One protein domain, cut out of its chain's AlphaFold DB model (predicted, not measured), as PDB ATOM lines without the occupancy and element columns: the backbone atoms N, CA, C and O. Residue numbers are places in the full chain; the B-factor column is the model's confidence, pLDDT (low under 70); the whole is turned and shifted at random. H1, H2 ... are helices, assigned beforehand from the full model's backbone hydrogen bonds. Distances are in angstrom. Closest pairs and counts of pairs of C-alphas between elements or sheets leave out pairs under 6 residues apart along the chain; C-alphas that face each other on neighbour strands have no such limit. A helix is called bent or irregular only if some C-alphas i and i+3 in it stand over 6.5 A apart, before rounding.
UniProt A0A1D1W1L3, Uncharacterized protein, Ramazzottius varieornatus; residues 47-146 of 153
ATOM      1  N   PRO A  47     140.383  -9.491  -5.760       81.94
ATOM      2  CA  PRO A  47     139.336  -8.469  -5.781       81.94
ATOM      3  C   PRO A  47     139.041  -7.913  -7.181       81.94
ATOM      4  O   PRO A  47     137.949  -7.402  -7.404       81.94
ATOM      5  N   GLU A  48     139.973  -8.029  -8.124       85.00
ATOM      6  CA  GLU A  48     139.865  -7.506  -9.487       85.00
ATOM      7  C   GLU A  48     138.796  -8.246 -10.302       85.00
ATOM      8  O   GLU A  48     138.125  -7.645 -11.137       85.00
ATOM      9  N   ALA A  49     138.587  -9.538 -10.028       85.88
ATOM     10  CA  ALA A  49     137.556 -10.343 -10.683       85.88
ATOM     11  C   ALA A  49     136.173 -10.236 -10.022       85.88
ATOM     12  O   ALA A  49     135.176 -10.659 -10.610       85.88
ATOM     13  N   VAL A  50     136.088  -9.672  -8.811       85.94
ATOM     14  CA  VAL A  50     134.834  -9.588  -8.046       85.94
ATOM     15  C   VAL A  50     133.737  -8.834  -8.799       85.94
ATOM     16  O   VAL A  50     132.636  -9.383  -8.880       85.94
ATOM     17  N   PRO A  51     133.983  -7.646  -9.391       87.81
ATOM     18  CA  PRO A  51     132.948  -6.922 -10.126       87.81
ATOM     19  C   PRO A  51     132.378  -7.730 -11.291       87.81
ATOM     20  O   PRO A  51     131.163  -7.876 -11.389       87.81
ATOM     21  N   ALA A  52     133.245  -8.312 -12.123       87.00
ATOM     22  CA  ALA A  52     132.831  -9.069 -13.301       87.00
ATOM     23  C   ALA A  52     132.006 -10.308 -12.923       87.00
ATOM     24  O   ALA A  52     130.947 -10.557 -13.500       87.00
ATOM     25  N   VAL A  53     132.447 -11.059 -11.906       86.75
ATOM     26  CA  VAL A  53     131.706 -12.235 -11.431       86.75
ATOM     27  C   VAL A  53     130.379 -11.828 -10.808       86.75
ATOM     28  O   VAL A  53     129.364 -12.454 -11.099       86.75
ATOM     29  N   LEU A  54     130.359 -10.796  -9.962       86.44
ATOM     30  CA  LEU A  54     129.134 -10.366  -9.294       86.44
ATOM     31  C   LEU A  54     128.105  -9.843 -10.304       86.44
ATOM     32  O   LEU A  54     126.951 -10.250 -10.230       86.44
ATOM     33  N   GLN A  55     128.519  -9.049 -11.297       86.81
ATOM     34  CA  GLN A  55     127.641  -8.599 -12.385       86.81
ATOM     35  C   GLN A  55     127.064  -9.766 -13.179       86.81
ATOM     36  O   GLN A  55     125.863  -9.799 -13.435       86.81
ATOM     37  N   GLU A  56     127.888 -10.753 -13.532       86.69
ATOM     38  CA  GLU A  56     127.404 -11.932 -14.245       86.69
ATOM     39  C   GLU A  56     126.407 -12.733 -13.393       86.69
ATOM     40  O   GLU A  56     125.393 -13.205 -13.905       86.69
ATOM     41  N   LYS A  57     126.629 -12.845 -12.076       84.31
ATOM     42  CA  LYS A  57     125.663 -13.475 -11.160       84.31
ATOM     43  C   LYS A  57     124.361 -12.683 -11.058       84.31
ATOM     44  O   LYS A  57     123.298 -13.303 -11.083       84.31
ATOM     45  N   THR A  58     124.423 -11.354 -10.999       85.25
ATOM     46  CA  THR A  58     123.242 -10.478 -11.036       85.25
ATOM     47  C   THR A  58     122.461 -10.680 -12.333       85.25
ATOM     48  O   THR A  58     121.264 -10.969 -12.295       85.25
ATOM     49  N   ARG A  59     123.153 -10.662 -13.479       84.31
ATOM     50  CA  ARG A  59     122.570 -10.890 -14.808       84.31
ATOM     51  C   ARG A  59     121.927 -12.269 -14.932       84.31
ATOM     52  O   ARG A  59     120.884 -12.403 -15.556       84.31
ATOM     53  N   GLN A  60     122.511 -13.306 -14.332       80.50
ATOM     54  CA  GLN A  60     121.903 -14.642 -14.288       80.50
ATOM     55  C   GLN A  60     120.663 -14.706 -13.378       80.50
ATOM     56  O   GLN A  60     119.782 -15.539 -13.608       80.50
ATOM     57  N   GLY A  61     120.570 -13.834 -12.371       74.06
ATOM     58  CA  GLY A  61     119.417 -13.719 -11.476       74.06
ATOM     59  C   GLY A  61     118.174 -13.120 -12.143       74.06
ATOM     60  O   GLY A  61     117.060 -13.572 -11.878       74.06
ATOM     61  N   GLU A  62     118.341 -12.172 -13.066       72.56
ATOM     62  CA  GLU A  62     117.227 -11.503 -13.761       72.56
ATOM     63  C   GLU A  62     116.314 -12.468 -14.559       72.56
ATOM     64  O   GLU A  62     115.089 -12.437 -14.381       72.56
ATOM     65  N   PRO A  63     116.836 -13.402 -15.382       66.69
ATOM     66  CA  PRO A  63     116.019 -14.419 -16.034       66.69
ATOM     67  C   PRO A  63     115.304 -15.331 -15.040       66.69
ATOM     68  O   PRO A  63     114.169 -15.737 -15.303       66.69
ATOM     69  N   MET A  64     115.929 -15.658 -13.902       63.72
ATOM     70  CA  MET A  64     115.284 -16.472 -12.870       63.72
ATOM     71  C   MET A  64     114.071 -15.746 -12.282       63.72
ATOM     72  O   MET A  64     113.015 -16.362 -12.151       63.72
ATOM     73  N   ALA A  65     114.185 -14.435 -12.053       65.12
ATOM     74  CA  ALA A  65     113.079 -13.577 -11.634       65.12
ATOM     75  C   ALA A  65     111.913 -13.593 -12.637       65.12
ATOM     76  O   ALA A  65     110.749 -13.690 -12.253       65.12
ATOM     77  N   SER A  66     112.216 -13.529 -13.939       67.12
ATOM     78  CA  SER A  66     111.195 -13.520 -14.998       67.12
ATOM     79  C   SER A  66     110.452 -14.856 -15.142       67.12
ATOM     80  O   SER A  66     109.250 -14.884 -15.400       67.12
ATOM     81  N   ARG A  67     111.148 -15.985 -14.944       69.31
ATOM     82  CA  ARG A  67     110.576 -17.337 -15.076       69.31
ATOM     83  C   ARG A  67     109.761 -17.753 -13.853       69.31
ATOM     84  O   ARG A  67     108.831 -18.541 -13.999       69.31
ATOM     85  N   GLN A  68     110.076 -17.214 -12.676       65.50
ATOM     86  CA  GLN A  68     109.370 -17.505 -11.425       65.50
ATOM     87  C   GLN A  68     107.881 -17.123 -11.465       65.50
ATOM     88  O   GLN A  68     107.085 -17.799 -10.826       65.50
ATOM     89  N   GLY A  69     107.479 -16.144 -12.286       67.50
ATOM     90  CA  GLY A  69     106.063 -15.797 -12.491       67.50
ATOM     91  C   GLY A  69     105.221 -16.886 -13.176       67.50
ATOM     92  O   GLY A  69     104.000 -16.786 -13.194       67.50
ATOM     93  N   LYS A  70     105.850 -17.931 -13.731       77.19
ATOM     94  CA  LYS A  70     105.165 -19.102 -14.310       77.19
ATOM     95  C   LYS A  70     104.922 -20.219 -13.289       77.19
ATOM     96  O   LYS A  70     104.296 -21.220 -13.620       77.19
ATOM     97  N   LEU A  71     105.465 -20.082 -12.080       79.38
ATOM     98  CA  LEU A  71     105.344 -21.052 -10.998       79.38
ATOM     99  C   LEU A  71     104.358 -20.538  -9.946       79.38
ATOM    100  O   LEU A  71     104.214 -19.334  -9.749       79.38
ATOM    101  N   ALA A  72     103.719 -21.455  -9.216       82.38
ATOM    102  CA  ALA A  72     102.932 -21.086  -8.044       82.38
ATOM    103  C   ALA A  72     103.816 -20.357  -7.017       82.38
ATOM    104  O   ALA A  72     104.950 -20.777  -6.767       82.38
ATOM    105  N   ALA A  73     103.289 -19.301  -6.388       82.19
ATOM    106  CA  ALA A  73     104.059 -18.393  -5.533       82.19
ATOM    107  C   ALA A  73     104.882 -19.115  -4.449       82.19
ATOM    108  O   ALA A  73     106.054 -18.810  -4.242       82.19
ATOM    109  N   HIS A  74     104.306 -20.140  -3.816       82.56
ATOM    110  CA  HIS A  74     104.999 -20.952  -2.813       82.56
ATOM    111  C   HIS A  74     106.240 -21.670  -3.377       82.56
ATOM    112  O   HIS A  74     107.305 -21.656  -2.762       82.56
ATOM    113  N   GLN A  75     106.126 -22.260  -4.571       84.25
ATOM    114  CA  GLN A  75     107.230 -22.962  -5.238       84.25
ATOM    115  C   GLN A  75     108.307 -21.980  -5.702       84.25
ATOM    116  O   GLN A  75     109.500 -22.225  -5.528       84.25
ATOM    117  N   ALA A  76     107.888 -20.836  -6.245       83.75
ATOM    118  CA  ALA A  76     108.794 -19.781  -6.674       83.75
ATOM    119  C   ALA A  76     109.605 -19.212  -5.497       83.75
ATOM    120  O   ALA A  76     110.825 -19.085  -5.600       83.75
ATOM    121  N   LEU A  77     108.954 -18.948  -4.357       83.06
ATOM    122  CA  LEU A  77     109.613 -18.452  -3.148       83.06
ATOM    123  C   LEU A  77     110.568 -19.493  -2.553       83.06
ATOM    124  O   LEU A  77     111.681 -19.154  -2.149       83.06
ATOM    125  N   PHE A  78     110.153 -20.762  -2.528       84.88
ATOM    126  CA  PHE A  78     110.994 -21.861  -2.068       84.88
ATOM    127  C   PHE A  78     112.267 -21.975  -2.912       84.88
ATOM    128  O   PHE A  78     113.368 -22.042  -2.364       84.88
ATOM    129  N   LEU A  79     112.148 -21.935  -4.241       84.44
ATOM    130  CA  LEU A  79     113.301 -21.978  -5.138       84.44
ATOM    131  C   LEU A  79     114.191 -20.744  -4.986       84.44
ATOM    132  O   LEU A  79     115.403 -20.901  -4.869       84.44
ATOM    133  N   LEU A  80     113.609 -19.540  -4.919       82.81
ATOM    134  CA  LEU A  80     114.364 -18.303  -4.714       82.81
ATOM    135  C   LEU A  80     115.210 -18.386  -3.438       82.81
ATOM    136  O   LEU A  80     116.417 -18.167  -3.495       82.81
ATOM    137  N   LYS A  81     114.602 -18.784  -2.313       83.56
ATOM    138  CA  LYS A  81     115.306 -18.966  -1.038       83.56
ATOM    139  C   LYS A  81     116.451 -19.965  -1.179       83.56
ATOM    140  O   LYS A  81     117.578 -19.648  -0.820       83.56
ATOM    141  N   ASN A  82     116.186 -21.154  -1.719       82.81
ATOM    142  CA  ASN A  82     117.198 -22.207  -1.816       82.81
ATOM    143  C   ASN A  82     118.346 -21.834  -2.763       82.81
ATOM    144  O   ASN A  82     119.499 -22.123  -2.452       82.81
ATOM    145  N   CYS A  83     118.075 -21.135  -3.867       78.62
ATOM    146  CA  CYS A  83     119.113 -20.688  -4.794       78.62
ATOM    147  C   CYS A  83     120.138 -19.749  -4.148       78.62
ATOM    148  O   CYS A  83     121.305 -19.795  -4.538       78.62
ATOM    149  N   LEU A  84     119.741 -18.966  -3.141       76.06
ATOM    150  CA  LEU A  84     120.661 -18.097  -2.404       76.06
ATOM    151  C   LEU A  84     121.614 -18.877  -1.485       76.06
ATOM    152  O   LEU A  84     122.731 -18.431  -1.232       76.06
ATOM    153  N   PHE A  85     121.203 -20.060  -1.020       70.44
ATOM    154  CA  PHE A  85     122.032 -20.934  -0.184       70.44
ATOM    155  C   PHE A  85     122.916 -21.893  -0.993       70.44
ATOM    156  O   PHE A  85     123.820 -22.517  -0.432       70.44
ATOM    157  N   LEU A  86     122.693 -22.008  -2.307       73.12
ATOM    158  CA  LEU A  86     123.489 -22.885  -3.156       73.12
ATOM    159  C   LEU A  86     124.943 -22.397  -3.288       73.12
ATOM    160  O   LEU A  86     125.213 -21.192  -3.277       73.12
ATOM    161  N   PRO A  87     125.882 -23.323  -3.556       58.00
ATOM    162  CA  PRO A  87     127.267 -23.017  -3.908       58.00
ATOM    163  C   PRO A  87     127.459 -21.926  -4.968       58.00
ATOM    164  O   PRO A  87     128.467 -21.229  -4.986       58.00
ATOM    165  N   LYS A  88     126.469 -21.725  -5.843       66.00
ATOM    166  CA  LYS A  88     126.494 -20.689  -6.883       66.00
ATOM    167  C   LYS A  88     126.687 -19.269  -6.336       66.00
ATOM    168  O   LYS A  88     127.121 -18.412  -7.104       66.00
ATOM    169  N   LEU A  89     126.396 -19.049  -5.050       72.38
ATOM    170  CA  LEU A  89     126.559 -17.783  -4.340       72.38
ATOM    171  C   LEU A  89     127.786 -17.734  -3.409       72.38
ATOM    172  O   LEU A  89     127.886 -16.826  -2.586       72.38
ATOM    173  N   TYR A  90     128.749 -18.660  -3.528       77.81
ATOM    174  CA  TYR A  90     129.989 -18.587  -2.740       77.81
ATOM    175  C   TYR A  90     130.735 -17.259  -2.922       77.81
ATOM    176  O   TYR A  90     131.390 -16.827  -1.984       77.81
ATOM    177  N   VAL A  91     130.552 -16.547  -4.040       81.50
ATOM    178  CA  VAL A  91     131.070 -15.178  -4.224       81.50
ATOM    179  C   VAL A  91     130.666 -14.223  -3.091       81.50
ATOM    180  O   VAL A  91     131.487 -13.424  -2.660       81.50
ATOM    181  N   LEU A  92     129.451 -14.337  -2.538       81.31
ATOM    182  CA  LEU A  92     129.014 -13.460  -1.443       81.31
ATOM    183  C   LEU A  92     129.656 -13.812  -0.096       81.31
ATOM    184  O   LEU A  92     129.706 -12.971   0.795       81.31
ATOM    185  N   ARG A  93     130.118 -15.057   0.065       81.31
ATOM    186  CA  ARG A  93     130.681 -15.575   1.324       81.31
ATOM    187  C   ARG A  93     132.206 -15.614   1.329       81.31
ATOM    188  O   ARG A  93     132.812 -15.500   2.386       81.31
ATOM    189  N   CYS A  94     132.811 -15.825   0.166       80.38
ATOM    190  CA  CYS A  94     134.227 -16.145   0.010       80.38
ATOM    191  C   CYS A  94     135.024 -15.037  -0.684       80.38
ATOM    192  O   CYS A  94     136.249 -15.075  -0.641       80.38
ATOM    193  N   SER A  95     134.361 -14.057  -1.305       83.38
ATOM    194  CA  SER A  95     135.029 -12.941  -1.976       83.38
ATOM    195  C   SER A  95     134.793 -11.625  -1.228       83.38
ATOM    196  O   SER A  95     133.774 -11.477  -0.549       83.38
ATOM    197  N   PRO A  96     135.693 -10.633  -1.356       81.06
ATOM    198  CA  PRO A  96     135.581  -9.345  -0.672       81.06
ATOM    199  C   PRO A  96     134.542  -8.413  -1.320       81.06
ATOM    200  O   PRO A  96     134.834  -7.268  -1.662       81.06
ATOM    201  N   VAL A  97     133.309  -8.896  -1.495       83.81
ATOM    202  CA  VAL A  97     132.205  -8.164  -2.135       83.81
ATOM    203  C   VAL A  97     131.797  -6.897  -1.384       83.81
ATOM    204  O   VAL A  97     131.312  -5.959  -2.009       83.81
ATOM    205  N   TRP A  98     132.063  -6.801  -0.075       82.31
ATOM    206  CA  TRP A  98     131.811  -5.587   0.717       82.31
ATOM    207  C   TRP A  98     132.590  -4.358   0.223       82.31
ATOM    208  O   TRP A  98     132.206  -3.231   0.523       82.31
ATOM    209  N   LYS A  99     133.666  -4.552  -0.555       85.31
ATOM    210  CA  LYS A  99     134.401  -3.456  -1.207       85.31
ATOM    211  C   LYS A  99     133.598  -2.789  -2.332       85.31
ATOM    212  O   LYS A  99     133.957  -1.698  -2.762       85.31
ATOM    213  N   PHE A 100     132.514  -3.417  -2.789       86.50
ATOM    214  CA  PHE A 100     131.726  -3.006  -3.949       86.50
ATOM    215  C   PHE A 100     130.233  -2.823  -3.597       86.50
ATOM    216  O   PHE A 100     129.374  -3.573  -4.067       86.50
ATOM    217  N   PRO A 101     129.882  -1.818  -2.772       86.38
ATOM    218  CA  PRO A 101     128.524  -1.649  -2.245       86.38
ATOM    219  C   PRO A 101     127.477  -1.221  -3.287       86.38
ATOM    220  O   PRO A 101     126.281  -1.326  -3.022       86.38
ATOM    221  N   SER A 102     127.877  -0.682  -4.441       87.25
ATOM    222  CA  SER A 102     126.961  -0.414  -5.563       87.25
ATOM    223  C   SER A 102     126.497  -1.720  -6.206       87.25
ATOM    224  O   SER A 102     125.306  -1.989  -6.265       87.25
ATOM    225  N   LEU A 103     127.448  -2.584  -6.558       86.56
ATOM    226  CA  LEU A 103     127.197  -3.887  -7.172       86.56
ATOM    227  C   LEU A 103     126.374  -4.820  -6.274       86.56
ATOM    228  O   LEU A 103     125.516  -5.557  -6.753       86.56
ATOM    229  N   LEU A 104     126.617  -4.772  -4.962       86.56
ATOM    230  CA  LEU A 104     125.797  -5.493  -3.988       86.56
ATOM    231  C   LEU A 104     124.354  -4.976  -3.933       86.56
ATOM    232  O   LEU A 104     123.439  -5.777  -3.775       86.56
ATOM    233  N   ARG A 105     124.140  -3.662  -4.080       87.88
ATOM    234  CA  ARG A 105     122.789  -3.088  -4.126       87.88
ATOM    235  C   ARG A 105     122.028  -3.543  -5.362       87.88
ATOM    236  O   ARG A 105     120.893  -3.977  -5.219       87.88
ATOM    237  N   ASP A 106     122.673  -3.542  -6.527       87.25
ATOM    238  CA  ASP A 106     122.052  -4.025  -7.766       87.25
ATOM    239  C   ASP A 106     121.628  -5.499  -7.635       87.25
ATOM    240  O   ASP A 106     120.525  -5.889  -8.020       87.25
ATOM    241  N   PHE A 107     122.485  -6.325  -7.027       86.81
ATOM    242  CA  PHE A 107     122.180  -7.729  -6.753       86.81
ATOM    243  C   PHE A 107     120.997  -7.899  -5.779       86.81
ATOM    244  O   PHE A 107     120.066  -8.662  -6.059       86.81
ATOM    245  N   ASP A 108     121.002  -7.166  -4.661       86.94
ATOM    246  CA  ASP A 108     119.903  -7.146  -3.687       86.94
ATOM    247  C   ASP A 108     118.579  -6.713  -4.336       86.94
ATOM    248  O   ASP A 108     117.526  -7.290  -4.054       86.94
ATOM    249  N   ASP A 109     118.618  -5.718  -5.223       87.25
ATOM    250  CA  ASP A 109     117.439  -5.193  -5.904       87.25
ATOM    251  C   ASP A 109     116.813  -6.211  -6.853       87.25
ATOM    252  O   ASP A 109     115.583  -6.320  -6.899       87.25
ATOM    253  N   VAL A 110     117.616  -7.024  -7.542       86.25
ATOM    254  CA  VAL A 110     117.104  -8.136  -8.356       86.25
ATOM    255  C   VAL A 110     116.382  -9.164  -7.480       86.25
ATOM    256  O   VAL A 110     115.267  -9.586  -7.811       86.25
ATOM    257  N   ILE A 111     116.957  -9.541  -6.332       85.81
ATOM    258  CA  ILE A 111     116.323 -10.488  -5.399       85.81
ATOM    259  C   ILE A 111     115.031  -9.901  -4.831       85.81
ATOM    260  O   ILE A 111     114.001 -10.579  -4.816       85.81
ATOM    261  N   ARG A 112     115.057  -8.634  -4.410       85.38
ATOM    262  CA  ARG A 112     113.896  -7.920  -3.871       85.38
ATOM    263  C   ARG A 112     112.776  -7.833  -4.897       85.38
ATOM    264  O   ARG A 112     111.642  -8.177  -4.580       85.38
ATOM    265  N   CYS A 113     113.086  -7.424  -6.125       83.50
ATOM    266  CA  CYS A 113     112.118  -7.373  -7.215       83.50
ATOM    267  C   CYS A 113     111.512  -8.754  -7.494       83.50
ATOM    268  O   CYS A 113     110.312  -8.857  -7.737       83.50
ATOM    269  N   SER A 114     112.319  -9.817  -7.430       82.31
ATOM    270  CA  SER A 114     111.846 -11.198  -7.592       82.31
ATOM    271  C   SER A 114     110.888 -11.598  -6.473       82.31
ATOM    272  O   SER A 114     109.780 -12.057  -6.739       82.31
ATOM    273  N   ALA A 115     111.281 -11.368  -5.219       83.56
ATOM    274  CA  ALA A 115     110.473 -11.698  -4.055       83.56
ATOM    275  C   ALA A 115     109.153 -10.914  -4.049       83.56
ATOM    276  O   ALA A 115     108.099 -11.520  -3.904       83.56
ATOM    277  N   ALA A 116     109.202  -9.602  -4.302       84.56
ATOM    278  CA  ALA A 116     108.035  -8.727  -4.405       84.56
ATOM    279  C   ALA A 116     107.037  -9.204  -5.469       84.56
ATOM    280  O   ALA A 116     105.834  -9.237  -5.212       84.56
ATOM    281  N   LYS A 117     107.531  -9.631  -6.642       82.38
ATOM    282  CA  LYS A 117     106.700 -10.215  -7.707       82.38
ATOM    283  C   LYS A 117     106.052 -11.530  -7.278       82.38
ATOM    284  O   LYS A 117     104.879 -11.738  -7.560       82.38
ATOM    285  N   ILE A 118     106.791 -12.401  -6.588       83.19
ATOM    286  CA  ILE A 118     106.272 -13.691  -6.112       83.19
ATOM    287  C   ILE A 118     105.193 -13.502  -5.043       83.19
ATOM    288  O   ILE A 118     104.162 -14.169  -5.083       83.19
ATOM    289  N   THR A 119     105.430 -12.620  -4.073       81.62
ATOM    290  CA  THR A 119     104.520 -12.404  -2.940       81.62
ATOM    291  C   THR A 119     103.421 -11.391  -3.240       81.62
ATOM    292  O   THR A 119     102.556 -11.184  -2.394       81.62
ATOM    293  N   ASN A 120     103.448 -10.759  -4.417       80.62
ATOM    294  CA  ASN A 120     102.582  -9.642  -4.792       80.62
ATOM    295  C   ASN A 120     102.564  -8.529  -3.724       80.62
ATOM    296  O   ASN A 120     101.521  -7.972  -3.388       80.62
ATOM    297  N   THR A 121     103.729  -8.238  -3.136       77.69
ATOM    298  CA  THR A 121     103.878  -7.210  -2.100       77.69
ATOM    299  C   THR A 121     104.783  -6.087  -2.577       77.69
ATOM    300  O   THR A 121     105.804  -6.308  -3.227       77.69
ATOM    301  N   ASN A 122     104.438  -4.853  -2.213       70.69
ATOM    302  CA  ASN A 122     105.298  -3.706  -2.465       70.69
ATOM    303  C   ASN A 122     106.376  -3.626  -1.370       70.69
ATOM    304  O   ASN A 122     106.128  -3.153  -0.260       70.69
ATOM    305  N   MET A 123     107.575  -4.132  -1.665       64.88
ATOM    306  CA  MET A 123     108.730  -4.019  -0.770       64.88
ATOM    307  C   MET A 123     109.417  -2.659  -0.968       64.88
ATOM    308  O   MET A 123     110.364  -2.533  -1.749       64.88
ATOM    309  N   THR A 124     108.915  -1.634  -0.272       64.62
ATOM    310  CA  THR A 124     109.480  -0.272  -0.246       64.62
ATOM    311  C   THR A 124     110.739  -0.194   0.633       64.62
ATOM    312  O   THR A 124     110.863  -0.938   1.606       64.62
ATOM    313  N   ASP A 125     111.643   0.758   0.368       61.69
ATOM    314  CA  ASP A 125     112.916   0.924   1.106       61.69
ATOM    315  C   ASP A 125     112.764   1.070   2.632       61.69
ATOM    316  O   ASP A 125     113.624   0.642   3.404       61.69
ATOM    317  N   ARG A 126     111.634   1.606   3.115       52.84
ATOM    318  CA  ARG A 126     111.347   1.678   4.562       52.84
ATOM    319  C   ARG A 126     111.276   0.303   5.231       52.84
ATOM    320  O   ARG A 126     111.622   0.190   6.407       52.84
ATOM    321  N   SER A 127     110.841  -0.729   4.514       53.62
ATOM    322  CA  SER A 127     110.781  -2.110   5.010       53.62
ATOM    323  C   SER A 127     112.186  -2.695   5.186       53.62
ATOM    324  O   SER A 127     112.442  -3.398   6.164       53.62
ATOM    325  N   ARG A 128     113.114  -2.321   4.290       49.47
ATOM    326  CA  ARG A 128     114.524  -2.741   4.275       49.47
ATOM    327  C   ARG A 128     115.268  -2.253   5.521       49.47
ATOM    328  O   ARG A 128     115.879  -3.051   6.228       49.47
ATOM    329  N   ASN A 129     115.130  -0.966   5.848       51.41
ATOM    330  CA  ASN A 129     115.792  -0.381   7.018       51.41
ATOM    331  C   ASN A 129     115.258  -0.944   8.339       51.41
ATOM    332  O   ASN A 129     116.037  -1.127   9.266       51.41
ATOM    333  N   LYS A 130     113.959  -1.266   8.429       50.00
ATOM    334  CA  LYS A 130     113.375  -1.873   9.635       50.00
ATOM    335  C   LYS A 130     113.861  -3.307   9.863       50.00
ATOM    336  O   LYS A 130     114.181  -3.645  10.996       50.00
ATOM    337  N   GLN A 131     113.935  -4.132   8.816       50.34
ATOM    338  CA  GLN A 131     114.412  -5.518   8.930       50.34
ATOM    339  C   GLN A 131     115.914  -5.589   9.232       50.34
ATOM    340  O   GLN A 131     116.308  -6.349  10.110       50.34
ATOM    341  N   ALA A 132     116.735  -4.738   8.605       52.56
ATOM    342  CA  ALA A 132     118.157  -4.626   8.939       52.56
ATOM    343  C   ALA A 132     118.372  -4.193  10.404       52.56
ATOM    344  O   ALA A 132     119.182  -4.788  11.112       52.56
ATOM    345  N   PHE A 133     117.582  -3.226  10.894       41.44
ATOM    346  CA  PHE A 133     117.613  -2.810  12.303       41.44
ATOM    347  C   PHE A 133     117.160  -3.911  13.270       41.44
ATOM    348  O   PHE A 133     117.662  -3.990  14.390       41.44
ATOM    349  N   GLN A 134     116.195  -4.747  12.872       47.19
ATOM    350  CA  GLN A 134     115.745  -5.862  13.704       47.19
ATOM    351  C   GLN A 134     116.749  -7.017  13.724       47.19
ATOM    352  O   GLN A 134     117.019  -7.518  14.810       47.19
ATOM    353  N   SER A 135     117.375  -7.376  12.598       48.56
ATOM    354  CA  SER A 135     118.483  -8.346  12.588       48.56
ATOM    355  C   SER A 135     119.650  -7.881  13.459       48.56
ATOM    356  O   SER A 135     120.138  -8.655  14.272       48.56
ATOM    357  N   GLN A 136     120.018  -6.596  13.397       52.38
ATOM    358  CA  GLN A 136     121.083  -6.052  14.244       52.38
ATOM    359  C   GLN A 136     120.722  -6.076  15.741       52.38
ATOM    360  O   GLN A 136     121.583  -6.353  16.573       52.38
ATOM    361  N   LYS A 137     119.450  -5.844  16.103       44.19
ATOM    362  CA  LYS A 137     118.963  -6.007  17.488       44.19
ATOM    363  C   LYS A 137     118.982  -7.462  17.960       44.19
ATOM    364  O   LYS A 137     119.283  -7.698  19.125       44.19
ATOM    365  N   VAL A 138     118.662  -8.417  17.087       52.00
ATOM    366  CA  VAL A 138     118.697  -9.854  17.407       52.00
ATOM    367  C   VAL A 138     120.141 -10.331  17.606       52.00
ATOM    368  O   VAL A 138     120.413 -11.030  18.580       52.00
ATOM    369  N   ASP A 139     121.080  -9.883  16.770       47.84
ATOM    370  CA  ASP A 139     122.504 -10.214  16.911       47.84
ATOM    371  C   ASP A 139     123.131  -9.585  18.170       47.84
ATOM    372  O   ASP A 139     123.905 -10.238  18.872       47.84
ATOM    373  N   LEU A 140     122.750  -8.347  18.518       51.97
ATOM    374  CA  LEU A 140     123.169  -7.687  19.764       51.97
ATOM    375  C   LEU A 140     122.597  -8.382  21.010       51.97
ATOM    376  O   LEU A 140     123.334  -8.618  21.967       51.97
ATOM    377  N   ALA A 141     121.325  -8.789  20.981       50.41
ATOM    378  CA  ALA A 141     120.702  -9.535  22.077       50.41
ATOM    379  C   ALA A 141     121.329 -10.930  22.267       50.41
ATOM    380  O   ALA A 141     121.507 -11.390  23.398       50.41
ATOM    381  N   SER A 142     121.727 -11.591  21.174       49.66
ATOM    382  CA  SER A 142     122.409 -12.888  21.227       49.66
ATOM    383  C   SER A 142     123.868 -12.777  21.702       49.66
ATOM    384  O   SER A 142     124.400 -13.736  22.268       49.66
ATOM    385  N   ALA A 143     124.517 -11.622  21.511       53.56
ATOM    386  CA  ALA A 143     125.851 -11.330  22.038       53.56
ATOM    387  C   ALA A 143     125.835 -10.976  23.538       53.56
ATOM    388  O   ALA A 143     126.759 -11.356  24.260       53.56
ATOM    389  N   GLU A 144     124.782 -10.314  24.031       51.41
ATOM    390  CA  GLU A 144     124.604 -10.019  25.462       51.41
ATOM    391  C   GLU A 144     124.324 -11.278  26.297       51.41
ATOM    392  O   GLU A 144     124.891 -11.442  27.378       51.41
ATOM    393  N   GLN A 145     123.541 -12.232  25.780       52.75
ATOM    394  CA  GLN A 145     123.244 -13.487  26.491       52.75
ATOM    395  C   GLN A 145     124.459 -14.417  26.657       52.75
ATOM    396  O   GLN A 145     124.465 -15.268  27.543       52.75
ATOM    397  N   LYS A 146     125.524 -14.236  25.864       54.41
ATOM    398  CA  LYS A 146     126.777 -15.005  25.985       54.41
ATOM    399  C   LYS A 146     127.762 -14.424  27.010       54.41
ATOM    400  O   LYS A 146     128.863 -14.952  27.153       54.41
TER     401      LYS A 146
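AT A GLANCE: This is residues 47 to 146 of the 153 residues of an uncharacterized protein of Ramazzottius varieornatus (UniProt A0A1D1W1L3). Three helices, H1, H2 and H4, form a loose up-and-down bundle, each running against the one before it in the chain, with H1 and H4 side by side. The short H3 packs on H1 near its first residues, and H5 is a long arm leaving this body, of which residues 129 to 146 stick out. The printed part has 100 residues, with five named helices in the order H1, H2, H3, H4, H5 and no named strand; the class is all helix. It is only just loose, close to compact, with a radius of gyration of the C-alphas of 15.3 A and spans of 45 by 36 by 24 A.

HOW THE PARTS SIT: Begin with H1, residues 47 to 68, and H4, residues 101 to 119: they touch at a shallow tilt of 12 degrees, the same way, and their closest C-alphas are those of Ala 65 and Ser 114, 4.8 A apart. H2, residues 73 to 85, touches H4 at a shallow tilt of 25 degrees, opposite ways; look at residues 115 to 119, with which alone H4 touches H2, and at the closest C-alphas, those of Ala 73 and Ile 118, 5.2 A apart. H1 and H2 are close but not clearly touching, with the closest C-alphas, Gln 68 and Ala 76, 5.3 A apart. H3, residues 87 to 94, only just touches H1, with 3 pairs of C-alphas within 8 A, at a steep tilt of 40 degrees, opposite ways; H1 does so with residues 50 to 54 alone, and the closest C-alphas, Leu 54 and Val 91, are 7.3 A apart. H2 and H3 meet only through their link, and H3 and H4 are apart. H5, residues 125 to 146, is apart from H1, H2, H3 and H4. Each O i to N i+4 pair of H4 is within hydrogen-bond range; the counts are 14 of 18 in H1, 8 of 9 in H2, 17 of 18 in H5 and 1 of 4 in H3, where 3 of 5 O i to N i+3 pairs are within range.

IN THESE COORDINATES: Find C-alpha 47 at (139.336, -8.469, -5.781); from there H1 runs 31.8 A to C-alpha 68. H1 is irregular, but only just, with C-alphas 48 and 51 7.0 A apart. H2 runs 18.9 A from Ala 73 to Phe 85. H3, eight residues from Pro 87 to Cys 94, is irregular, with C-alphas 88 and 91 7.6 A apart. Look for C-alpha 101 at (128.524, -1.649, -2.245), where H4 begins its 26.3 A. H5 runs 32.6 A from Asp 125 and ends at C-alpha 146, at (126.777, -15.005, 25.985).

THE WHOLE: The two C-alphas farthest apart, Lys 70 and Lys 146, are 45.9 A from each other. Without residues 129 to 146, which stand free, the body of 82 residues spans 39 by 29 by 17 A. The printed part has no cut and no long link. The mean pLDDT of the printed part is 73.8; look in the B-factor column for values under 70 at residues 63 to 69, 87 to 88 and 123 to 146.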